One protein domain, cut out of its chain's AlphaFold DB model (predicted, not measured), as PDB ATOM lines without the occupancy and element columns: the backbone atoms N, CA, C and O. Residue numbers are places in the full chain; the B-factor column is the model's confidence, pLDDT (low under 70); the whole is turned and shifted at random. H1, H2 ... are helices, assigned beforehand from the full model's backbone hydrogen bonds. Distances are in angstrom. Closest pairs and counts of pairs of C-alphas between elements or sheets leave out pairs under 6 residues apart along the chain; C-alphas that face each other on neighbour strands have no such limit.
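What this domain is: This is residues 70 to 214 of the 214 residues of the protein "HEPN_RiboL-PSP domain-containing protein" of Candidatus Moranbacteria bacterium GW2011_GWC2_45_10 (UniProt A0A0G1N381). Two long helices, H1 and H7, lie side by side and run the same way as the core; H2, H3, H6 and H4 cover one side of this pair, and H8 crosses H7 on the other side. H5 lies out at the edge, touching no helix. The printed part has 145 residues with eight named helices, H1 to H8 in chain order, and no named strand: all helix. It is compact, with a radius of gyration of the C-alphas of 15.8 A and spans of 46 by 37 by 24 A.

How they stand to each other: H7, residues 177 to 202, touches H1, residues 70 to 94, at a shallow tilt of 2 degrees, the same way; their closest C-alphas, Ile 91 and Trp 202, are 6.7 A apart. H8, residues 207 to 212, touches H7 about perpendicular at 89 degrees, closest at C-alphas 209 and 195, 6.4 A. H4, residues 131 to 135, touches residues 190 to 197 of H7, closest at C-alphas 134 and 194, 6.6 A. H2, residues 104 to 113, forms a hairpin with H1, closest at C-alphas 108 and 85, 6.4 A. H3, residues 116 to 125, forms a hairpin with H2, closest at C-alphas 119 and 111, 6.1 A. H6, residues 153 to 168, touches residues 70 to 77 of H1 at a steep tilt of 57 degrees, closest at C-alphas 163 and 74, 5.7 A. H5, residues 142 to 147, is apart from H4 and H6. Every O i to N i+4 pair is within hydrogen-bond range in H1, H2, H3, H5, H6, H7 and H8; H4 has 0 of 1, but 2 of 2 O i to N i+3 pairs.

Where its parts are: H1 begins at C-alpha 70, (-15.763, 29.606, 1.449), and is 36.5 A long; H7 is 36.9 A and H6 22.4 A. H8 ends at C-alpha 212, (-29.744, 3.451, 7.247).

The domain as a whole: The C-alphas farthest apart, Trp 101 and Ser 176, are 47.3 A apart. The printed part has no cut, and no link is long. The pLDDT is under 70 at residues 101, 169 to 171 and 209 to 214.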
ATOM      1  N   ASN A  70     -16.188  29.974   2.794       83.25
ATOM      2  CA  ASN A  70     -15.763  29.606   1.449       83.25
ATOM      3  C   ASN A  70     -14.793  28.410   1.473       83.25
ATOM      4  O   ASN A  70     -14.883  27.539   0.612       83.25
ATOM      5  N   HIS A  71     -13.956  28.288   2.505       82.38
ATOM      6  CA  HIS A  71     -13.154  27.084   2.721       82.38
ATOM      7  C   HIS A  71     -14.030  25.861   3.040       82.38
ATOM      8  O   HIS A  71     -13.789  24.779   2.512       82.38
ATOM      9  N   GLY A  72     -15.112  26.036   3.807       85.81
ATOM     10  CA  GLY A  72     -16.117  24.995   4.030       85.81
ATOM     11  C   GLY A  72     -16.741  24.481   2.728       85.81
ATOM     12  O   GLY A  72     -16.899  23.275   2.560       85.81
ATOM     13  N   LEU A  73     -17.024  25.369   1.766       90.06
ATOM     14  CA  LEU A  73     -17.480  24.966   0.429       90.06
ATOM     15  C   LEU A  73     -16.442  24.109  -0.305       90.06
ATOM     16  O   LEU A  73     -16.806  23.081  -0.875       90.06
ATOM     17  N   LEU A  74     -15.165  24.514  -0.286       88.12
ATOM     18  CA  LEU A  74     -14.083  23.730  -0.892       88.12
ATOM     19  C   LEU A  74     -14.020  22.327  -0.289       88.12
ATOM     20  O   LEU A  74     -13.989  21.351  -1.033       88.12
ATOM     21  N   LEU A  75     -14.051  22.237   1.044       89.25
ATOM     22  CA  LEU A  75     -13.983  20.971   1.767       89.25
ATOM     23  C   LEU A  75     -15.154  20.050   1.422       89.25
ATOM     24  O   LEU A  75     -14.924  18.887   1.118       89.25
ATOM     25  N   MET A  76     -16.391  20.551   1.405       91.88
ATOM     26  CA  MET A  76     -17.556  19.714   1.093       91.88
ATOM     27  C   MET A  76     -17.526  19.169  -0.334       91.88
ATOM     28  O   MET A  76     -17.797  17.987  -0.534       91.88
ATOM     29  N   CYS A  77     -17.147  19.993  -1.318       93.81
ATOM     30  CA  CYS A  77     -16.982  19.507  -2.685       93.81
ATOM     31  C   CYS A  77     -15.868  18.456  -2.775       93.81
ATOM     32  O   CYS A  77     -16.042  17.455  -3.460       93.81
ATOM     33  N   SER A  78     -14.746  18.651  -2.074       92.88
ATOM     34  CA  SER A  78     -13.655  17.670  -2.040       92.88
ATOM     35  C   SER A  78     -14.074  16.359  -1.370       92.88
ATOM     36  O   SER A  78     -13.781  15.293  -1.892       92.88
ATOM     37  N   VAL A  79     -14.809  16.414  -0.255       92.94
ATOM     38  CA  VAL A  79     -15.340  15.216   0.418       92.94
ATOM     39  C   VAL A  79     -16.297  14.458  -0.498       92.94
ATOM     40  O   VAL A  79     -16.213  13.238  -0.592       92.94
ATOM     41  N   PHE A  80     -17.182  15.162  -1.208       95.25
ATOM     42  CA  PHE A  80     -18.079  14.522  -2.168       95.25
ATOM     43  C   PHE A  80     -17.318  13.918  -3.359       95.25
ATOM     44  O   PHE A  80     -17.639  12.814  -3.797       95.25
ATOM     45  N   ASP A  81     -16.290  14.614  -3.854       94.38
ATOM     46  CA  ASP A  81     -15.407  14.139  -4.923       94.38
ATOM     47  C   ASP A  81     -14.697  12.832  -4.539       94.38
ATOM     48  O   ASP A  81     -14.713  11.877  -5.321       94.38
ATOM     49  N   GLU A  82     -14.106  12.783  -3.342       94.62
ATOM     50  CA  GLU A  82     -13.437  11.587  -2.818       94.62
ATOM     51  C   GLU A  82     -14.439  10.461  -2.566       94.62
ATOM     52  O   GLU A  82     -14.227   9.349  -3.042       94.62
ATOM     53  N   PHE A  83     -15.590  10.755  -1.952       94.50
ATOM     54  CA  PHE A  83     -16.642   9.759  -1.744       94.50
ATOM     55  C   PHE A  83     -17.087   9.105  -3.059       94.50
ATOM     56  O   PHE A  83     -17.201   7.884  -3.132       94.50
ATOM     57  N   MET A  84     -17.311   9.887  -4.122       95.19
ATOM     58  CA  MET A  84     -17.677   9.323  -5.424       95.19
ATOM     59  C   MET A  84     -16.565   8.444  -6.015       95.19
ATOM     60  O   MET A  84     -16.862   7.466  -6.705       95.19
ATOM     61  N   ALA A  85     -15.297   8.786  -5.799       95.00
ATOM     62  CA  ALA A  85     -14.184   7.984  -6.294       95.00
ATOM     63  C   ALA A  85     -14.032   6.678  -5.500       95.00
ATOM     64  O   ALA A  85     -13.875   5.614  -6.099       95.00
ATOM     65  N   ASP A  86     -14.141   6.751  -4.176       94.00
ATOM     66  CA  ASP A  86     -14.044   5.597  -3.286       94.00
ATOM     67  C   ASP A  86     -15.215   4.639  -3.507       94.00
ATOM     68  O   ASP A  86     -15.008   3.444  -3.706       94.00
ATOM     69  N   LEU A  87     -16.441   5.161  -3.604       93.38
ATOM     70  CA  LEU A  87     -17.621   4.355  -3.905       93.38
ATOM     71  C   LEU A  87     -17.498   3.658  -5.265       93.38
ATOM     72  O   LEU A  87     -17.832   2.480  -5.387       93.38
ATOM     73  N   LEU A  88     -16.985   4.353  -6.286       94.25
ATOM     74  CA  LEU A  88     -16.699   3.734  -7.578       94.25
ATOM     75  C   LEU A  88     -15.674   2.603  -7.419       94.25
ATOM     76  O   LEU A  88     -15.892   1.517  -7.947       94.25
ATOM     77  N   ASN A  89     -14.583   2.827  -6.684       93.62
ATOM     78  CA  ASN A  89     -13.564   1.807  -6.450       93.62
ATOM     79  C   ASN A  89     -14.145   0.565  -5.758       93.62
ATOM     80  O   ASN A  89     -13.886  -0.545  -6.221       93.62
ATOM     81  N   GLU A  90     -14.978   0.744  -4.734       92.94
ATOM     82  CA  GLU A  90     -15.678  -0.356  -4.059       92.94
ATOM     83  C   GLU A  90     -16.602  -1.118  -5.017       92.94
ATOM     84  O   GLU A  90     -16.575  -2.350  -5.070       92.94
ATOM     85  N   ILE A  91     -17.355  -0.409  -5.867       92.25
ATOM     86  CA  ILE A  91     -18.206  -1.052  -6.879       92.25
ATOM     87  C   ILE A  91     -17.389  -1.917  -7.827       92.25
ATOM     88  O   ILE A  91     -17.783  -3.047  -8.120       92.25
ATOM     89  N   LEU A  92     -16.241  -1.417  -8.276       91.75
ATOM     90  CA  LEU A  92     -15.347  -2.142  -9.170       91.75
ATOM     91  C   LEU A  92     -14.627  -3.313  -8.480       91.75
ATOM     92  O   LEU A  92     -14.288  -4.285  -9.153       91.75
ATOM     93  N   ILE A  93     -14.391  -3.246  -7.163       90.38
ATOM     94  CA  ILE A  93     -13.859  -4.366  -6.368       90.38
ATOM     95  C   ILE A  93     -14.886  -5.497  -6.306       90.38
ATOM     96  O   ILE A  93     -14.549  -6.643  -6.604       90.38
ATOM     97  N   VAL A  94     -16.132  -5.175  -5.954       90.56
ATOM     98  CA  VAL A  94     -17.209  -6.166  -5.809       90.56
ATOM     99  C   VAL A  94     -17.688  -6.685  -7.168       90.56
ATOM    100  O   VAL A  94     -18.122  -7.829  -7.278       90.56
ATOM    101  N   ASN A  95     -17.554  -5.883  -8.230       88.00
ATOM    102  CA  ASN A  95     -18.004  -6.228  -9.579       88.00
ATOM    103  C   ASN A  95     -16.864  -6.099 -10.606       88.00
ATOM    104  O   ASN A  95     -16.894  -5.198 -11.451       88.00
ATOM    105  N   PRO A  96     -15.878  -7.019 -10.608       87.31
ATOM    106  CA  PRO A  96     -14.733  -6.953 -11.522       87.31
ATOM    107  C   PRO A  96     -15.113  -6.989 -13.009       87.31
ATOM    108  O   PRO A  96     -14.367  -6.502 -13.854       87.31
ATOM    109  N   SER A  97     -16.297  -7.512 -13.348       87.50
ATOM    110  CA  SER A  97     -16.851  -7.501 -14.711       87.50
ATOM    111  C   SER A  97     -17.173  -6.096 -15.240       87.50
ATOM    112  O   SER A  97     -17.480  -5.939 -16.418       87.50
ATOM    113  N   LEU A  98     -17.086  -5.055 -14.409       85.19
ATOM    114  CA  LEU A  98     -17.155  -3.657 -14.845       85.19
ATOM    115  C   LEU A  98     -15.784  -3.104 -15.292       85.19
ATOM    116  O   LEU A  98     -15.721  -2.004 -15.845       85.19
ATOM    117  N   CYS A  99     -14.705  -3.873 -15.095       80.75
ATOM    118  CA  CYS A  99     -13.314  -3.538 -15.422       80.75
ATOM    119  C   CYS A  99     -12.736  -4.391 -16.567       80.75
ATOM    120  O   CYS A  99     -11.523  -4.517 -16.660       80.75
ATOM    121  N   LEU A 100     -13.566  -5.007 -17.421       70.38
ATOM    122  CA  LEU A 100     -13.140  -6.078 -18.349       70.38
ATOM    123  C   LEU A 100     -11.890  -5.770 -19.193       70.38
ATOM    124  O   LEU A 100     -11.161  -6.698 -19.530       70.38
ATOM    125  N   TRP A 101     -11.650  -4.500 -19.522       69.25
ATOM    126  CA  TRP A 101     -10.558  -4.072 -20.403       69.25
ATOM    127  C   TRP A 101      -9.637  -3.014 -19.788       69.25
ATOM    128  O   TRP A 101      -8.635  -2.658 -20.400       69.25
ATOM    129  N   ASP A 102      -9.947  -2.539 -18.580       78.88
ATOM    130  CA  ASP A 102      -9.235  -1.434 -17.942       78.88
ATOM    131  C   ASP A 102      -8.686  -1.877 -16.583       78.88
ATOM    132  O   ASP A 102      -9.360  -2.557 -15.802       78.88
ATOM    133  N   ASN A 103      -7.493  -1.409 -16.227       88.25
ATOM    134  CA  ASN A 103      -7.024  -1.525 -14.854       88.25
ATOM    135  C   ASN A 103      -7.893  -0.644 -13.941       88.25
ATOM    136  O   ASN A 103      -8.091   0.542 -14.204       88.25
ATOM    137  N   ARG A 104      -8.366  -1.203 -12.820       90.06
ATOM    138  CA  ARG A 104      -9.147  -0.469 -11.811       90.06
ATOM    139  C   ARG A 104      -8.466   0.835 -11.388       90.06
ATOM    140  O   ARG A 104      -9.135   1.857 -11.287       90.06
ATOM    141  N   LYS A 105      -7.147   0.816 -11.162       90.12
ATOM    142  CA  LYS A 105      -6.392   2.016 -10.762       90.12
ATOM    143  C   LYS A 105      -6.460   3.109 -11.827       90.12
ATOM    144  O   LYS A 105      -6.614   4.275 -11.472       90.12
ATOM    145  N   ASP A 106      -6.415   2.727 -13.099       91.12
ATOM    146  CA  ASP A 106      -6.472   3.664 -14.218       91.12
ATOM    147  C   ASP A 106      -7.878   4.252 -14.352       91.12
ATOM    148  O   ASP A 106      -8.006   5.463 -14.496       91.12
ATOM    149  N   ILE A 107      -8.933   3.439 -14.173       90.44
ATOM    150  CA  ILE A 107     -10.322   3.934 -14.127       90.44
ATOM    151  C   ILE A 107     -10.490   4.980 -13.020       90.44
ATOM    152  O   ILE A 107     -11.100   6.021 -13.253       90.44
ATOM    153  N   ILE A 108      -9.977   4.717 -11.814       93.88
ATOM    154  CA  ILE A 108     -10.110   5.648 -10.685       93.88
ATOM    155  C   ILE A 108      -9.275   6.911 -10.901       93.88
ATOM    156  O   ILE A 108      -9.757   8.007 -10.625       93.88
ATOM    157  N   SER A 109      -8.052   6.779 -11.416       93.00
ATOM    158  CA  SER A 109      -7.190   7.922 -11.732       93.00
ATOM    159  C   SER A 109      -7.838   8.837 -12.779       93.00
ATOM    160  O   SER A 109      -7.994  10.038 -12.551       93.00
ATOM    161  N   ASP A 110      -8.318   8.254 -13.879       92.19
ATOM    162  CA  ASP A 110      -9.053   8.952 -14.936       92.19
ATOM    163  C   ASP A 110     -10.352   9.580 -14.403       92.19
ATOM    164  O   ASP A 110     -10.655  10.739 -14.685       92.19
ATOM    165  N   PHE A 111     -11.091   8.866 -13.547       94.38
ATOM    166  CA  PHE A 111     -12.270   9.411 -12.878       94.38
ATOM    167  C   PHE A 111     -11.936  10.647 -12.036       94.38
ATOM    168  O   PHE A 111     -12.637  11.648 -12.145       94.38
ATOM    169  N   LYS A 112     -10.869  10.621 -11.226       93.31
ATOM    170  CA  LYS A 112     -10.466  11.769 -10.391       93.31
ATOM    171  C   LYS A 112     -10.014  12.975 -11.224       93.31
ATOM    172  O   LYS A 112     -10.236  14.107 -10.802       93.31
ATOM    173  N   GLY A 113      -9.426  12.748 -12.401       91.31
ATOM    174  CA  GLY A 113      -8.990  13.807 -13.320       91.31
ATOM    175  C   GLY A 113     -10.115  14.477 -14.121       91.31
ATOM    176  O   GLY A 113      -9.898  15.523 -14.731       91.31
ATOM    177  N   LYS A 114     -11.316  13.893 -14.129       94.19
ATOM    178  CA  LYS A 114     -12.455  14.343 -14.938       94.19
ATOM    179  C   LYS A 114     -13.240  15.493 -14.312       94.19
ATOM    180  O   LYS A 114     -13.334  15.648 -13.092       94.19
ATOM    181  N   SER A 115     -13.913  16.264 -15.167       94.31
ATOM    182  CA  SER A 115     -14.884  17.268 -14.722       94.31
ATOM    183  C   SER A 115     -16.043  16.625 -13.946       94.31
ATOM    184  O   SER A 115     -16.324  15.431 -14.075       94.31
ATOM    185  N   LEU A 116     -16.779  17.418 -13.154       94.75
ATOM    186  CA  LEU A 116     -17.981  16.936 -12.456       94.75
ATOM    187  C   LEU A 116     -18.966  16.249 -13.420       94.75
ATOM    188  O   LEU A 116     -19.480  15.178 -13.114       94.75
ATOM    189  N   LYS A 117     -19.194  16.840 -14.598       94.62
ATOM    190  CA  LYS A 117     -20.119  16.311 -15.607       94.62
ATOM    191  C   LYS A 117     -19.687  14.949 -16.140       94.62
ATOM    192  O   LYS A 117     -20.516  14.066 -16.339       94.62
ATOM    193  N   GLU A 118     -18.396  14.757 -16.371       94.88
ATOM    194  CA  GLU A 118     -17.855  13.480 -16.844       94.88
ATOM    195  C   GLU A 118     -17.868  12.407 -15.750       94.88
ATOM    196  O   GLU A 118     -18.160  11.239 -16.026       94.88
ATOM    197  N   ARG A 119     -17.630  12.798 -14.494       94.44
ATOM    198  CA  ARG A 119     -17.771  11.911 -13.332       94.44
ATOM    199  C   ARG A 119     -19.217  11.473 -13.130       94.44
ATOM    200  O   ARG A 119     -19.483  10.277 -13.031       94.44
ATOM    201  N   TYR A 120     -20.158  12.408 -13.208       93.38
ATOM    202  CA  TYR A 120     -21.590  12.115 -13.217       93.38
ATOM    203  C   TYR A 120     -21.967  11.142 -14.344       93.38
ATOM    204  O   TYR A 120     -22.554  10.091 -14.098       93.38
ATOM    205  N   LYS A 121     -21.520  11.405 -15.580       91.94
ATOM    206  CA  LYS A 121     -21.715  10.484 -16.713       91.94
ATOM    207  C   LYS A 121     -21.103   9.103 -16.487       91.94
ATOM    208  O   LYS A 121     -21.632   8.128 -17.010       91.94
ATOM    209  N   THR A 122     -20.018   8.984 -15.725       90.56
ATOM    210  CA  THR A 122     -19.445   7.673 -15.376       90.56
ATOM    211  C   THR A 122     -20.425   6.862 -14.524       90.56
ATOM    212  O   THR A 122     -20.651   5.687 -14.813       90.56
ATOM    213  N   TYR A 123     -21.081   7.496 -13.549       88.31
ATOM    214  CA  TYR A 123     -22.132   6.865 -12.745       88.31
ATOM    215  C   TYR A 123     -23.347   6.466 -13.599       88.31
ATOM    216  O   TYR A 123     -23.851   5.347 -13.495       88.31
ATOM    217  N   ILE A 124     -23.784   7.333 -14.509       88.38
ATOM    218  CA  ILE A 124     -24.934   7.022 -15.366       88.38
ATOM    219  C   ILE A 124     -24.606   5.914 -16.375       88.38
ATOM    220  O   ILE A 124     -25.350   4.946 -16.502       88.38
ATOM    221  N   ASN A 125     -23.464   5.994 -17.060       88.00
ATOM    222  CA  ASN A 125     -23.161   5.120 -18.195       88.00
ATOM    223  C   ASN A 125     -22.454   3.823 -17.787       88.00
ATOM    224  O   ASN A 125     -22.877   2.739 -18.189       88.00
ATOM    225  N   LYS A 126     -21.376   3.914 -16.993       83.25
ATOM    226  CA  LYS A 126     -20.564   2.743 -16.609       83.25
ATOM    227  C   LYS A 126     -21.256   1.958 -15.503       83.25
ATOM    228  O   LYS A 126     -21.360   0.737 -15.588       83.25
ATOM    229  N   LEU A 127     -21.811   2.666 -14.519       85.25
ATOM    230  CA  LEU A 127     -22.567   2.047 -13.434       85.25
ATOM    231  C   LEU A 127     -24.054   1.852 -13.779       85.25
ATOM    232  O   LEU A 127     -24.787   1.222 -13.020       85.25
ATOM    233  N   ARG A 128     -24.542   2.315 -14.937       86.69
ATOM    234  CA  ARG A 128     -25.946   2.149 -15.369       86.69
ATOM    235  C   ARG A 128     -26.964   2.665 -14.338       86.69
ATOM    236  O   ARG A 128     -28.032   2.065 -14.189       86.69
ATOM    237  N   ILE A 129     -26.609   3.661 -13.529       86.81
ATOM    238  CA  ILE A 129     -27.552   4.314 -12.609       86.81
ATOM    239  C   ILE A 129     -28.479   5.171 -13.467       86.81
ATOM    240  O   ILE A 129     -27.998   5.851 -14.371       86.81
ATOM    241  N   LYS A 130     -29.801   5.119 -13.254       87.25
ATOM    242  CA  LYS A 130     -30.690   5.991 -14.030       87.25
ATOM    243  C   LYS A 130     -30.463   7.434 -13.597       87.25
ATOM    244  O   LYS A 130     -30.205   7.699 -12.430       87.25
ATOM    245  N   GLU A 131     -30.605   8.368 -14.526       81.12
ATOM    246  CA  GLU A 131     -30.372   9.793 -14.266       81.12
ATOM    247  C   GLU A 131     -31.163  10.310 -13.054       81.12
ATOM    248  O   GLU A 131     -30.601  10.950 -12.165       81.12
ATOM    249  N   GLY A 132     -32.442   9.925 -12.966       85.25
ATOM    250  CA  GLY A 132     -33.321  10.271 -11.848       85.25
ATOM    251  C   GLY A 132     -32.940   9.621 -10.516       85.25
ATOM    252  O   GLY A 132     -33.203  10.208  -9.475       85.25
ATOM    253  N   ASP A 133     -32.266   8.467 -10.526       88.19
ATOM    254  CA  ASP A 133     -31.890   7.746  -9.303       88.19
ATOM    255  C   ASP A 133     -30.768   8.468  -8.535       88.19
ATOM    256  O   ASP A 133     -30.642   8.304  -7.322       88.19
ATOM    257  N   PHE A 134     -29.953   9.274  -9.229       88.25
ATOM    258  CA  PHE A 134     -28.876  10.069  -8.621       88.25
ATOM    259  C   PHE A 134     -29.426  11.217  -7.757       88.25
ATOM    260  O   PHE A 134     -28.795  11.628  -6.785       88.25
ATOM    261  N   PHE A 135     -30.622  11.704  -8.097       92.69
ATOM    262  CA  PHE A 135     -31.335  12.774  -7.396       92.69
ATOM    263  C   PHE A 135     -32.678  12.276  -6.838       92.69
ATOM    264  O   PHE A 135     -33.620  13.049  -6.675       92.69
ATOM    265  N   ASP A 136     -32.781  10.977  -6.540       91.06
ATOM    266  CA  ASP A 136     -34.001  10.386  -5.994       91.06
ATOM    267  C   ASP A 136     -34.076  10.567  -4.472       91.06
ATOM    268  O   ASP A 136     -33.541   9.785  -3.681       91.06
ATOM    269  N   PHE A 137     -34.801  11.603  -4.053       92.25
ATOM    270  CA  PHE A 137     -35.055  11.889  -2.642       92.25
ATOM    271  C   PHE A 137     -36.211  11.071  -2.041       92.25
ATOM    272  O   PHE A 137     -36.527  11.270  -0.867       92.25
ATOM    273  N   SER A 138     -36.831  10.139  -2.779       90.56
ATOM    274  CA  SER A 138     -37.986   9.348  -2.310       90.56
ATOM    275  C   SER A 138     -37.718   8.550  -1.027       90.56
ATOM    276  O   SER A 138     -38.643   8.223  -0.287       90.56
ATOM    277  N   ALA A 139     -36.443   8.268  -0.738       87.50
ATOM    278  CA  ALA A 139     -35.984   7.605   0.481       87.50
ATOM    279  C   ALA A 139     -36.232   8.416   1.764       87.50
ATOM    280  O   ALA A 139     -36.241   7.853   2.856       87.50
ATOM    281  N   PHE A 140     -36.333   9.742   1.648       90.94
ATOM    282  CA  PHE A 140     -36.374  10.653   2.788       90.94
ATOM    283  C   PHE A 140     -37.806  11.029   3.167       90.94
ATOM    284  O   PHE A 140     -38.761  10.745   2.450       90.94
ATOM    285  N   LYS A 141     -37.957  11.706   4.309       92.38
ATOM    286  CA  LYS A 141     -39.237  12.271   4.752       92.38
ATOM    287  C   LYS A 141     -39.782  13.294   3.741       92.38
ATOM    288  O   LYS A 141     -39.024  13.912   2.991       92.38
ATOM    289  N   LEU A 142     -41.105  13.474   3.738       92.88
ATOM    290  CA  LEU A 142     -41.822  14.309   2.765       92.88
ATOM    291  C   LEU A 142     -41.318  15.761   2.723       92.88
ATOM    292  O   LEU A 142     -41.261  16.359   1.656       92.88
ATOM    293  N   ASP A 143     -40.913  16.326   3.857       94.69
ATOM    294  CA  ASP A 143     -40.333  17.669   3.945       94.69
ATOM    295  C   ASP A 143     -39.033  17.799   3.134       94.69
ATOM    296  O   ASP A 143     -38.858  18.773   2.401       94.69
ATOM    297  N   ILE A 144     -38.156  16.793   3.193       92.31
ATOM    298  CA  ILE A 144     -36.920  16.739   2.398       92.31
ATOM    299  C   ILE A 144     -37.234  16.538   0.916       92.31
ATOM    300  O   ILE A 144     -36.643  17.209   0.070       92.31
ATOM    301  N   GLN A 145     -38.194  15.666   0.599       92.56
ATOM    302  CA  GLN A 145     -38.643  15.462  -0.780       92.56
ATOM    303  C   GLN A 145     -39.172  16.762  -1.393       92.56
ATOM    304  O   GLN A 145     -38.794  17.119  -2.501       92.56
ATOM    305  N   LEU A 146     -40.010  17.503  -0.664       94.31
ATOM    306  CA  LEU A 146     -40.545  18.784  -1.121       94.31
ATOM    307  C   LEU A 146     -39.446  19.845  -1.250       94.31
ATOM    308  O   LEU A 146     -39.439  20.590  -2.230       94.31
ATOM    309  N   LYS A 147     -38.498  19.885  -0.305       94.00
ATOM    310  CA  LYS A 147     -37.359  20.816  -0.318       94.00
ATOM    311  C   LYS A 147     -36.472  20.645  -1.556       94.00
ATOM    312  O   LYS A 147     -35.973  21.643  -2.068       94.00
ATOM    313  N   TYR A 148     -36.299  19.412  -2.037       94.25
ATOM    314  CA  TYR A 148     -35.393  19.077  -3.144       94.25
ATOM    315  C   TYR A 148     -36.096  18.517  -4.387       94.25
ATOM    316  O   TYR A 148     -35.440  17.974  -5.266       94.25
ATOM    317  N   LYS A 149     -37.419  18.689  -4.505       91.31
ATOM    318  CA  LYS A 149     -38.239  18.109  -5.585       91.31
ATOM    319  C   LYS A 149     -37.718  18.405  -6.996       91.31
ATOM    320  O   LYS A 149     -37.867  17.576  -7.887       91.31
ATOM    321  N   ASN A 150     -37.151  19.592  -7.189       92.25
ATOM    322  CA  ASN A 150     -36.661  20.063  -8.484       92.25
ATOM    323  C   ASN A 150     -35.129  20.101  -8.562       92.25
ATOM    324  O   ASN A 150     -34.606  20.659  -9.519       92.25
ATOM    325  N   PHE A 151     -34.428  19.572  -7.553       94.62
ATOM    326  CA  PHE A 151     -32.970  19.597  -7.529       94.62
ATOM    327  C   PHE A 151     -32.410  18.666  -8.606       94.62
ATOM    328  O   PHE A 151     -32.805  17.500  -8.680       94.62
ATOM    329  N   ASN A 152     -31.493  19.169  -9.427       93.44
ATOM    330  CA  ASN A 152     -30.952  18.439 -10.574       93.44
ATOM    331  C   ASN A 152     -29.427  18.601 -10.726       93.44
ATOM    332  O   ASN A 152     -28.729  19.112  -9.844       93.44
ATOM    333  N   PHE A 153     -28.887  18.115 -11.848       94.38
ATOM    334  CA  PHE A 153     -27.457  18.204 -12.129       94.38
ATOM    335  C   PHE A 153     -26.990  19.654 -12.294       94.38
ATOM    336  O   PHE A 153     -25.904  19.990 -11.827       94.38
ATOM    337  N   GLU A 154     -27.789  20.515 -12.924       95.25
ATOM    338  CA  GLU A 154     -27.464  21.928 -13.113       95.25
ATOM    339  C   GLU A 154     -27.284  22.641 -11.766       95.25
ATOM    340  O   GLU A 154     -26.321  23.390 -11.594       95.25
ATOM    341  N   ASP A 155     -28.131  22.349 -10.775       95.44
ATOM    342  CA  ASP A 155     -27.990  22.892  -9.419       95.44
ATOM    343  C   ASP A 155     -26.677  22.452  -8.749       95.44
ATOM    344  O   ASP A 155     -25.977  23.258  -8.122       95.44
ATOM    345  N   LEU A 156     -26.309  21.175  -8.898       95.56
ATOM    346  CA  LEU A 156     -25.038  20.649  -8.399       95.56
ATOM    347  C   LEU A 156     -23.843  21.284  -9.129       95.56
ATOM    348  O   LEU A 156     -22.841  21.641  -8.502       95.56
ATOM    349  N   GLU A 157     -23.948  21.475 -10.444       95.81
ATOM    350  CA  GLU A 157     -22.929  22.141 -11.251       95.81
ATOM    351  C   GLU A 157     -22.729  23.598 -10.809       95.81
ATOM    352  O   GLU A 157     -21.589  24.054 -10.691       95.81
ATOM    353  N   GLU A 158     -23.802  24.319 -10.475       95.56
ATOM    354  CA  GLU A 158     -23.720  25.677  -9.929       95.56
ATOM    355  C   GLU A 158     -22.967  25.730  -8.590       95.56
ATOM    356  O   GLU A 158     -22.174  26.650  -8.357       95.56
ATOM    357  N   ILE A 159     -23.124  24.726  -7.719       95.44
ATOM    358  CA  ILE A 159     -22.324  24.614  -6.485       95.44
ATOM    359  C   ILE A 159     -20.833  24.446  -6.823       95.44
ATOM    360  O   ILE A 159     -19.977  25.110  -6.228       95.44
ATOM    361  N   TYR A 160     -20.496  23.628  -7.823       94.94
ATOM    362  CA  TYR A 160     -19.105  23.440  -8.252       94.94
ATOM    363  C   TYR A 160     -18.519  24.659  -8.965       94.94
ATOM    364  O   TYR A 160     -17.341  24.969  -8.773       94.94
ATOM    365  N   LYS A 161     -19.323  25.419  -9.714       92.75
ATOM    366  CA  LYS A 161     -18.909  26.718 -10.264       92.75
ATOM    367  C   LYS A 161     -18.573  27.703  -9.144       92.75
ATOM    368  O   LYS A 161     -17.572  28.414  -9.240       92.75
ATOM    369  N   LYS A 162     -19.352  27.723  -8.055       91.75
ATOM    370  CA  LYS A 162     -19.030  28.517  -6.854       91.75
ATOM    371  C   LYS A 162     -17.710  28.068  -6.223       91.75
ATOM    372  O   LYS A 162     -16.873  28.922  -5.950       91.75
ATOM    373  N   ARG A 163     -17.485  26.757  -6.064       90.50
ATOM    374  CA  ARG A 163     -16.204  26.195  -5.587       90.50
ATOM    375  C   ARG A 163     -15.030  26.642  -6.462       90.50
ATOM    376  O   ARG A 163     -14.032  27.113  -5.931       90.50
ATOM    377  N   HIS A 164     -15.150  26.526  -7.784       87.56
ATOM    378  CA  HIS A 164     -14.103  26.942  -8.720       87.56
ATOM    379  C   HIS A 164     -13.783  28.435  -8.570       87.56
ATOM    380  O   HIS A 164     -12.619  28.811  -8.470       87.56
ATOM    381  N   LYS A 165     -14.808  29.288  -8.445       86.50
ATOM    382  CA  LYS A 165     -14.597  30.711  -8.150       86.50
ATOM    383  C   LYS A 165     -13.854  30.912  -6.830       86.50
ATOM    384  O   LYS A 165     -12.890  31.656  -6.826       86.50
ATOM    385  N   VAL A 166     -14.223  30.229  -5.746       84.69
ATOM    386  CA  VAL A 166     -13.489  30.327  -4.468       84.69
ATOM    387  C   VAL A 166     -12.019  29.906  -4.599       84.69
ATOM    388  O   VAL A 166     -11.159  30.496  -3.958       84.69
ATOM    389  N   ALA A 167     -11.722  28.882  -5.403       81.19
ATOM    390  CA  ALA A 167     -10.363  28.365  -5.553       81.19
ATOM    391  C   ALA A 167      -9.448  29.266  -6.401       81.19
ATOM    392  O   ALA A 167      -8.239  29.271  -6.187       81.19
ATOM    393  N   HIS A 168     -10.007  29.992  -7.377       76.94
ATOM    394  CA  HIS A 168      -9.226  30.742  -8.374       76.94
ATOM    395  C   HIS A 168      -9.430  32.255  -8.337       76.94
ATOM    396  O   HIS A 168      -8.677  32.996  -8.961       76.94
ATOM    397  N   THR A 169     -10.446  32.726  -7.626       67.69
ATOM    398  CA  THR A 169     -10.651  34.143  -7.350       67.69
ATOM    399  C   THR A 169     -10.603  34.312  -5.841       67.69
ATOM    400  O   THR A 169     -11.246  33.542  -5.134       67.69
ATOM    401  N   ASP A 170      -9.931  35.347  -5.332       60.03
ATOM    402  CA  ASP A 170      -9.961  35.733  -3.904       60.03
ATOM    403  C   ASP A 170     -11.372  36.182  -3.432       60.03
ATOM    404  O   ASP A 170     -11.546  36.903  -2.447       60.03
ATOM    405  N   GLY A 171     -12.414  35.806  -4.175       60.03
ATOM    406  CA  GLY A 171     -13.795  36.181  -3.980       60.03
ATOM    407  C   GLY A 171     -14.465  35.381  -2.870       60.03
ATOM    408  O   GLY A 171     -14.488  34.152  -2.854       60.03
ATOM    409  N   TYR A 172     -15.129  36.110  -1.979       71.88
ATOM    410  CA  TYR A 172     -16.039  35.547  -0.990       71.88
ATOM    411  C   TYR A 172     -17.414  35.281  -1.621       71.88
ATOM    412  O   TYR A 172     -18.293  36.145  -1.606       71.88
ATOM    413  N   ILE A 173     -17.593  34.092  -2.202       81.19
ATOM    414  CA  ILE A 173     -18.821  33.690  -2.906       81.19
ATOM    415  C   ILE A 173     -19.965  33.435  -1.923       81.19
ATOM    416  O   ILE A 173     -21.063  33.965  -2.105       81.19
ATOM    417  N   LEU A 174     -19.713  32.644  -0.876       80.81
ATOM    418  CA  LEU A 174     -20.685  32.425   0.191       80.81
ATOM    419  C   LEU A 174     -20.725  33.632   1.121       80.81
ATOM    420  O   LEU A 174     -19.695  34.060   1.652       80.81
ATOM    421  N   LYS A 175     -21.935  34.159   1.334       80.31
ATOM    422  CA  LYS A 175     -22.167  35.372   2.132       80.31
ATOM    423  C   LYS A 175     -22.692  35.063   3.529       80.31
ATOM    424  O   LYS A 175     -22.565  35.899   4.426       80.31
ATOM    425  N   SER A 176     -23.259  33.877   3.732       81.12
ATOM    426  CA  SER A 176     -23.900  33.497   4.987       81.12
ATOM    427  C   SER A 176     -23.635  32.046   5.390       81.12
ATOM    428  O   SER A 176     -23.395  31.171   4.562       81.12
ATOM    429  N   TYR A 177     -23.733  31.786   6.695       80.62
ATOM    430  CA  TYR A 177     -23.680  30.429   7.241       80.62
ATOM    431  C   TYR A 177     -24.864  29.576   6.767       80.62
ATOM    432  O   TYR A 177     -24.689  28.404   6.460       80.62
ATOM    433  N   SER A 178     -26.049  30.174   6.609       82.25
ATOM    434  CA  SER A 178     -27.235  29.473   6.099       82.25
ATOM    435  C   SER A 178     -27.017  28.895   4.697       82.25
ATOM    436  O   SER A 178     -27.457  27.780   4.424       82.25
ATOM    437  N   GLU A 179     -26.306  29.605   3.814       86.75
ATOM    438  CA  GLU A 179     -25.938  29.064   2.499       86.75
ATOM    439  C   GLU A 179     -25.030  27.839   2.621       86.75
ATOM    440  O   GLU A 179     -25.280  26.835   1.960       86.75
ATOM    441  N   LEU A 180     -24.019  27.897   3.493       86.69
ATOM    442  CA  LEU A 180     -23.127  26.765   3.732       86.69
ATOM    443  C   LEU A 180     -23.896  25.555   4.279       86.69
ATOM    444  O   LEU A 180     -23.715  24.450   3.782       86.69
ATOM    445  N   VAL A 181     -24.794  25.766   5.245       85.38
ATOM    446  CA  VAL A 181     -25.634  24.706   5.826       85.38
ATOM    447  C   VAL A 181     -26.535  24.066   4.771       85.38
ATOM    448  O   VAL A 181     -26.657  22.846   4.740       85.38
ATOM    449  N   LYS A 182     -27.133  24.856   3.869       90.56
ATOM    450  CA  LYS A 182     -27.940  24.318   2.759       90.56
ATOM    451  C   LYS A 182     -27.106  23.449   1.819       90.56
ATOM    452  O   LYS A 182     -27.564  22.380   1.433       90.56
ATOM    453  N   ILE A 183     -25.896  23.896   1.475       92.69
ATOM    454  CA  ILE A 183     -24.970  23.133   0.624       92.69
ATOM    455  C   ILE A 183     -24.499  21.852   1.340       92.69
ATOM    456  O   ILE A 183     -24.412  20.793   0.728       92.69
ATOM    457  N   SER A 184     -24.244  21.923   2.644       90.62
ATOM    458  CA  SER A 184     -23.885  20.757   3.455       90.62
ATOM    459  C   SER A 184     -25.002  19.717   3.480       90.62
ATOM    460  O   SER A 184     -24.765  18.547   3.186       90.62
ATOM    461  N   ASP A 185     -26.236  20.151   3.753       92.31
ATOM    462  CA  ASP A 185     -27.397  19.262   3.811       92.31
ATOM    463  C   ASP A 185     -27.609  18.532   2.477       92.31
ATOM    464  O   ASP A 185     -27.803  17.317   2.479       92.31
ATOM    465  N   ILE A 186     -27.492  19.221   1.333       95.00
ATOM    466  CA  ILE A 186     -27.642  18.564   0.027       95.00
ATOM    467  C   ILE A 186     -26.531  17.542  -0.244       95.00
ATOM    468  O   ILE A 186     -26.847  16.425  -0.646       95.00
ATOM    469  N   PHE A 187     -25.259  17.848   0.043       95.00
ATOM    470  CA  PHE A 187     -24.175  16.870  -0.126       95.00
ATOM    471  C   PHE A 187     -24.383  15.631   0.742       95.00
ATOM    472  O   PHE A 187     -24.228  14.515   0.252       95.00
ATOM    473  N   GLN A 188     -24.811  15.802   1.996       91.75
ATOM    474  CA  GLN A 188     -25.144  14.672   2.862       91.75
ATOM    475  C   GLN A 188     -26.252  13.804   2.255       91.75
ATOM    476  O   GLN A 188     -26.136  12.579   2.254       91.75
ATOM    477  N   LYS A 189     -27.315  14.404   1.699       92.69
ATOM    478  CA  LYS A 189     -28.383  13.627   1.048       92.69
ATOM    479  C   LYS A 189     -27.888  12.910  -0.203       92.69
ATOM    480  O   LYS A 189     -28.200  11.736  -0.360       92.69
ATOM    481  N   LEU A 190     -27.093  13.567  -1.050       93.75
ATOM    482  CA  LEU A 190     -26.530  12.950  -2.256       93.75
ATOM    483  C   LEU A 190     -25.628  11.757  -1.915       93.75
ATOM    484  O   LEU A 190     -25.751  10.705  -2.535       93.75
ATOM    485  N   ILE A 191     -24.780  11.882  -0.891       93.38
ATOM    486  CA  ILE A 191     -23.950  10.777  -0.386       93.38
ATOM    487  C   ILE A 191     -24.832   9.596   0.034       93.38
ATOM    488  O   ILE A 191     -24.583   8.464  -0.375       93.38
ATOM    489  N   LEU A 192     -25.890   9.849   0.810       91.38
ATOM    490  CA  LEU A 192     -26.806   8.799   1.266       91.38
ATOM    491  C   LEU A 192     -27.583   8.152   0.110       91.38
ATOM    492  O   LEU A 192     -27.764   6.935   0.114       91.38
ATOM    493  N   ILE A 193     -28.009   8.934  -0.888       91.50
ATOM    494  CA  ILE A 193     -28.655   8.419  -2.104       91.50
ATOM    495  C   ILE A 193     -27.700   7.473  -2.826       91.50
ATOM    496  O   ILE A 193     -28.058   6.328  -3.089       91.50
ATOM    497  N   LEU A 194     -26.470   7.912  -3.094       91.38
ATOM    498  CA  LEU A 194     -25.475   7.104  -3.795       91.38
ATOM    499  C   LEU A 194     -25.094   5.847  -3.018       91.38
ATOM    500  O   LEU A 194     -25.019   4.771  -3.607       91.38
ATOM    501  N   ALA A 195     -24.927   5.950  -1.700       90.81
ATOM    502  CA  ALA A 195     -24.670   4.801  -0.844       90.81
ATOM    503  C   ALA A 195     -25.833   3.791  -0.891       90.81
ATOM    504  O   ALA A 195     -25.611   2.589  -1.029       90.81
ATOM    505  N   ARG A 196     -27.086   4.269  -0.859       89.00
ATOM    506  CA  ARG A 196     -28.282   3.424  -1.000       89.00
ATOM    507  C   ARG A 196     -28.354   2.765  -2.376       89.00
ATOM    508  O   ARG A 196     -28.641   1.573  -2.452       89.00
ATOM    509  N   GLN A 197     -28.089   3.509  -3.450       89.56
ATOM    510  CA  GLN A 197     -28.026   2.947  -4.801       89.56
ATOM    511  C   GLN A 197     -26.950   1.868  -4.882       89.56
ATOM    512  O   GLN A 197     -27.184   0.802  -5.455       89.56
ATOM    513  N   ALA A 198     -25.803   2.106  -4.244       89.38
ATOM    514  CA  ALA A 198     -24.716   1.155  -4.258       89.38
ATOM    515  C   ALA A 198     -25.046  -0.151  -3.531       89.38
ATOM    516  O   ALA A 198     -24.805  -1.240  -4.055       89.38
ATOM    517  N   MET A 199     -25.689  -0.039  -2.370       89.19
ATOM    518  CA  MET A 199     -26.201  -1.180  -1.621       89.19
ATOM    519  C   MET A 199     -27.265  -1.949  -2.412       89.19
ATOM    520  O   MET A 199     -27.176  -3.166  -2.542       89.19
ATOM    521  N   ASN A 200     -28.257  -1.254  -2.972       88.38
ATOM    522  CA  ASN A 200     -29.375  -1.897  -3.663       88.38
ATOM    523  C   ASN A 200     -28.940  -2.619  -4.940       88.38
ATOM    524  O   ASN A 200     -29.511  -3.650  -5.287       88.38
ATOM    525  N   LYS A 201     -27.962  -2.062  -5.660       90.31
ATOM    526  CA  LYS A 201     -27.577  -2.555  -6.981       90.31
ATOM    527  C   LYS A 201     -26.370  -3.485  -6.973       90.31
ATOM    528  O   LYS A 201     -26.317  -4.394  -7.796       90.31
ATOM    529  N   TRP A 202     -25.419  -3.257  -6.073       89.62
ATOM    530  CA  TRP A 202     -24.159  -4.005  -6.017       89.62
ATOM    531  C   TRP A 202     -23.883  -4.640  -4.657       89.62
ATOM    532  O   TRP A 202     -22.803  -5.189  -4.469       89.62
ATOM    533  N   SER A 203     -24.829  -4.570  -3.714       88.50
ATOM    534  CA  SER A 203     -24.691  -5.151  -2.370       88.50
ATOM    535  C   SER A 203     -23.484  -4.621  -1.592       88.50
ATOM    536  O   SER A 203     -22.901  -5.331  -0.779       88.50
ATOM    537  N   ILE A 204     -23.118  -3.360  -1.827       86.00
ATOM    538  CA  ILE A 204     -22.019  -2.695  -1.123       86.00
ATOM    539  C   ILE A 204     -22.554  -2.064   0.148       86.00
ATOM    540  O   ILE A 204     -23.414  -1.182   0.104       86.00
ATOM    541  N   GLU A 205     -22.011  -2.500   1.277       81.75
ATOM    542  CA  GLU A 205     -22.265  -1.875   2.563       81.75
ATOM    543  C   GLU A 205     -21.195  -0.823   2.838       81.75
ATOM    544  O   GLU A 205     -20.015  -1.114   2.996       81.75
ATOM    545  N   THR A 206     -21.627   0.427   2.903       74.88
ATOM    546  CA  THR A 206     -20.862   1.513   3.516       74.88
ATOM    547  C   THR A 206     -21.239   1.612   4.995       74.88
ATOM    548  O   THR A 206     -22.357   1.242   5.375       74.88
ATOM    549  N   GLU A 207     -20.377   2.188   5.837       74.06
ATOM    550  CA  GLU A 207     -20.737   2.493   7.232       74.06
ATOM    551  C   GLU A 207     -22.068   3.264   7.314       74.06
ATOM    552  O   GLU A 207     -22.929   2.953   8.131       74.06
ATOM    553  N   LEU A 208     -22.303   4.188   6.375       72.88
ATOM    554  CA  LEU A 208     -23.549   4.949   6.256       72.88
ATOM    555  C   LEU A 208     -24.773   4.065   5.991       72.88
ATOM    556  O   LEU A 208     -25.831   4.284   6.576       72.88
ATOM    557  N   THR A 209     -24.654   3.046   5.141       67.50
ATOM    558  CA  THR A 209     -25.771   2.125   4.873       67.50
ATOM    559  C   THR A 209     -26.106   1.233   6.065       67.50
ATOM    560  O   THR A 209     -27.269   0.873   6.228       67.50
ATOM    561  N   ILE A 210     -25.138   0.940   6.941       64.44
ATOM    562  CA  ILE A 210     -25.393   0.229   8.203       64.44
ATOM    563  C   ILE A 210     -26.281   1.082   9.116       64.44
ATOM    564  O   ILE A 210     -27.202   0.558   9.740       64.44
ATOM    565  N   TYR A 211     -26.058   2.400   9.153       59.81
ATOM    566  CA  TYR A 211     -26.925   3.328   9.885       59.81
ATOM    567  C   TYR A 211     -28.314   3.473   9.259       59.81
ATOM    568  O   TYR A 211     -29.277   3.630   9.995       59.81
ATOM    569  N   LEU A 212     -28.444   3.379   7.931       62.44
ATOM    570  CA  LEU A 212     -29.744   3.451   7.247       62.44
ATOM    571  C   LEU A 212     -30.628   2.207   7.448       62.44
ATOM    572  O   LEU A 212     -31.825   2.272   7.177       62.44
ATOM    573  N   LYS A 213     -30.054   1.071   7.867       59.38
ATOM    574  CA  LYS A 213     -30.797  -0.166   8.169       59.38
ATOM    575  C   LYS A 213     -31.376  -0.200   9.591       59.38
ATOM    576  O   LYS A 213     -32.183  -1.085   9.870       59.38
ATOM    577  N   LYS A 214     -30.928   0.695  10.476       47.25
ATOM    578  CA  LYS A 214     -31.395   0.825  11.864       47.25
ATOM    579  C   LYS A 214     -32.522   1.845  11.959       47.25
ATOM    580  O   LYS A 214     -33.430   1.599  12.778       47.25
TER     581      LYS A 214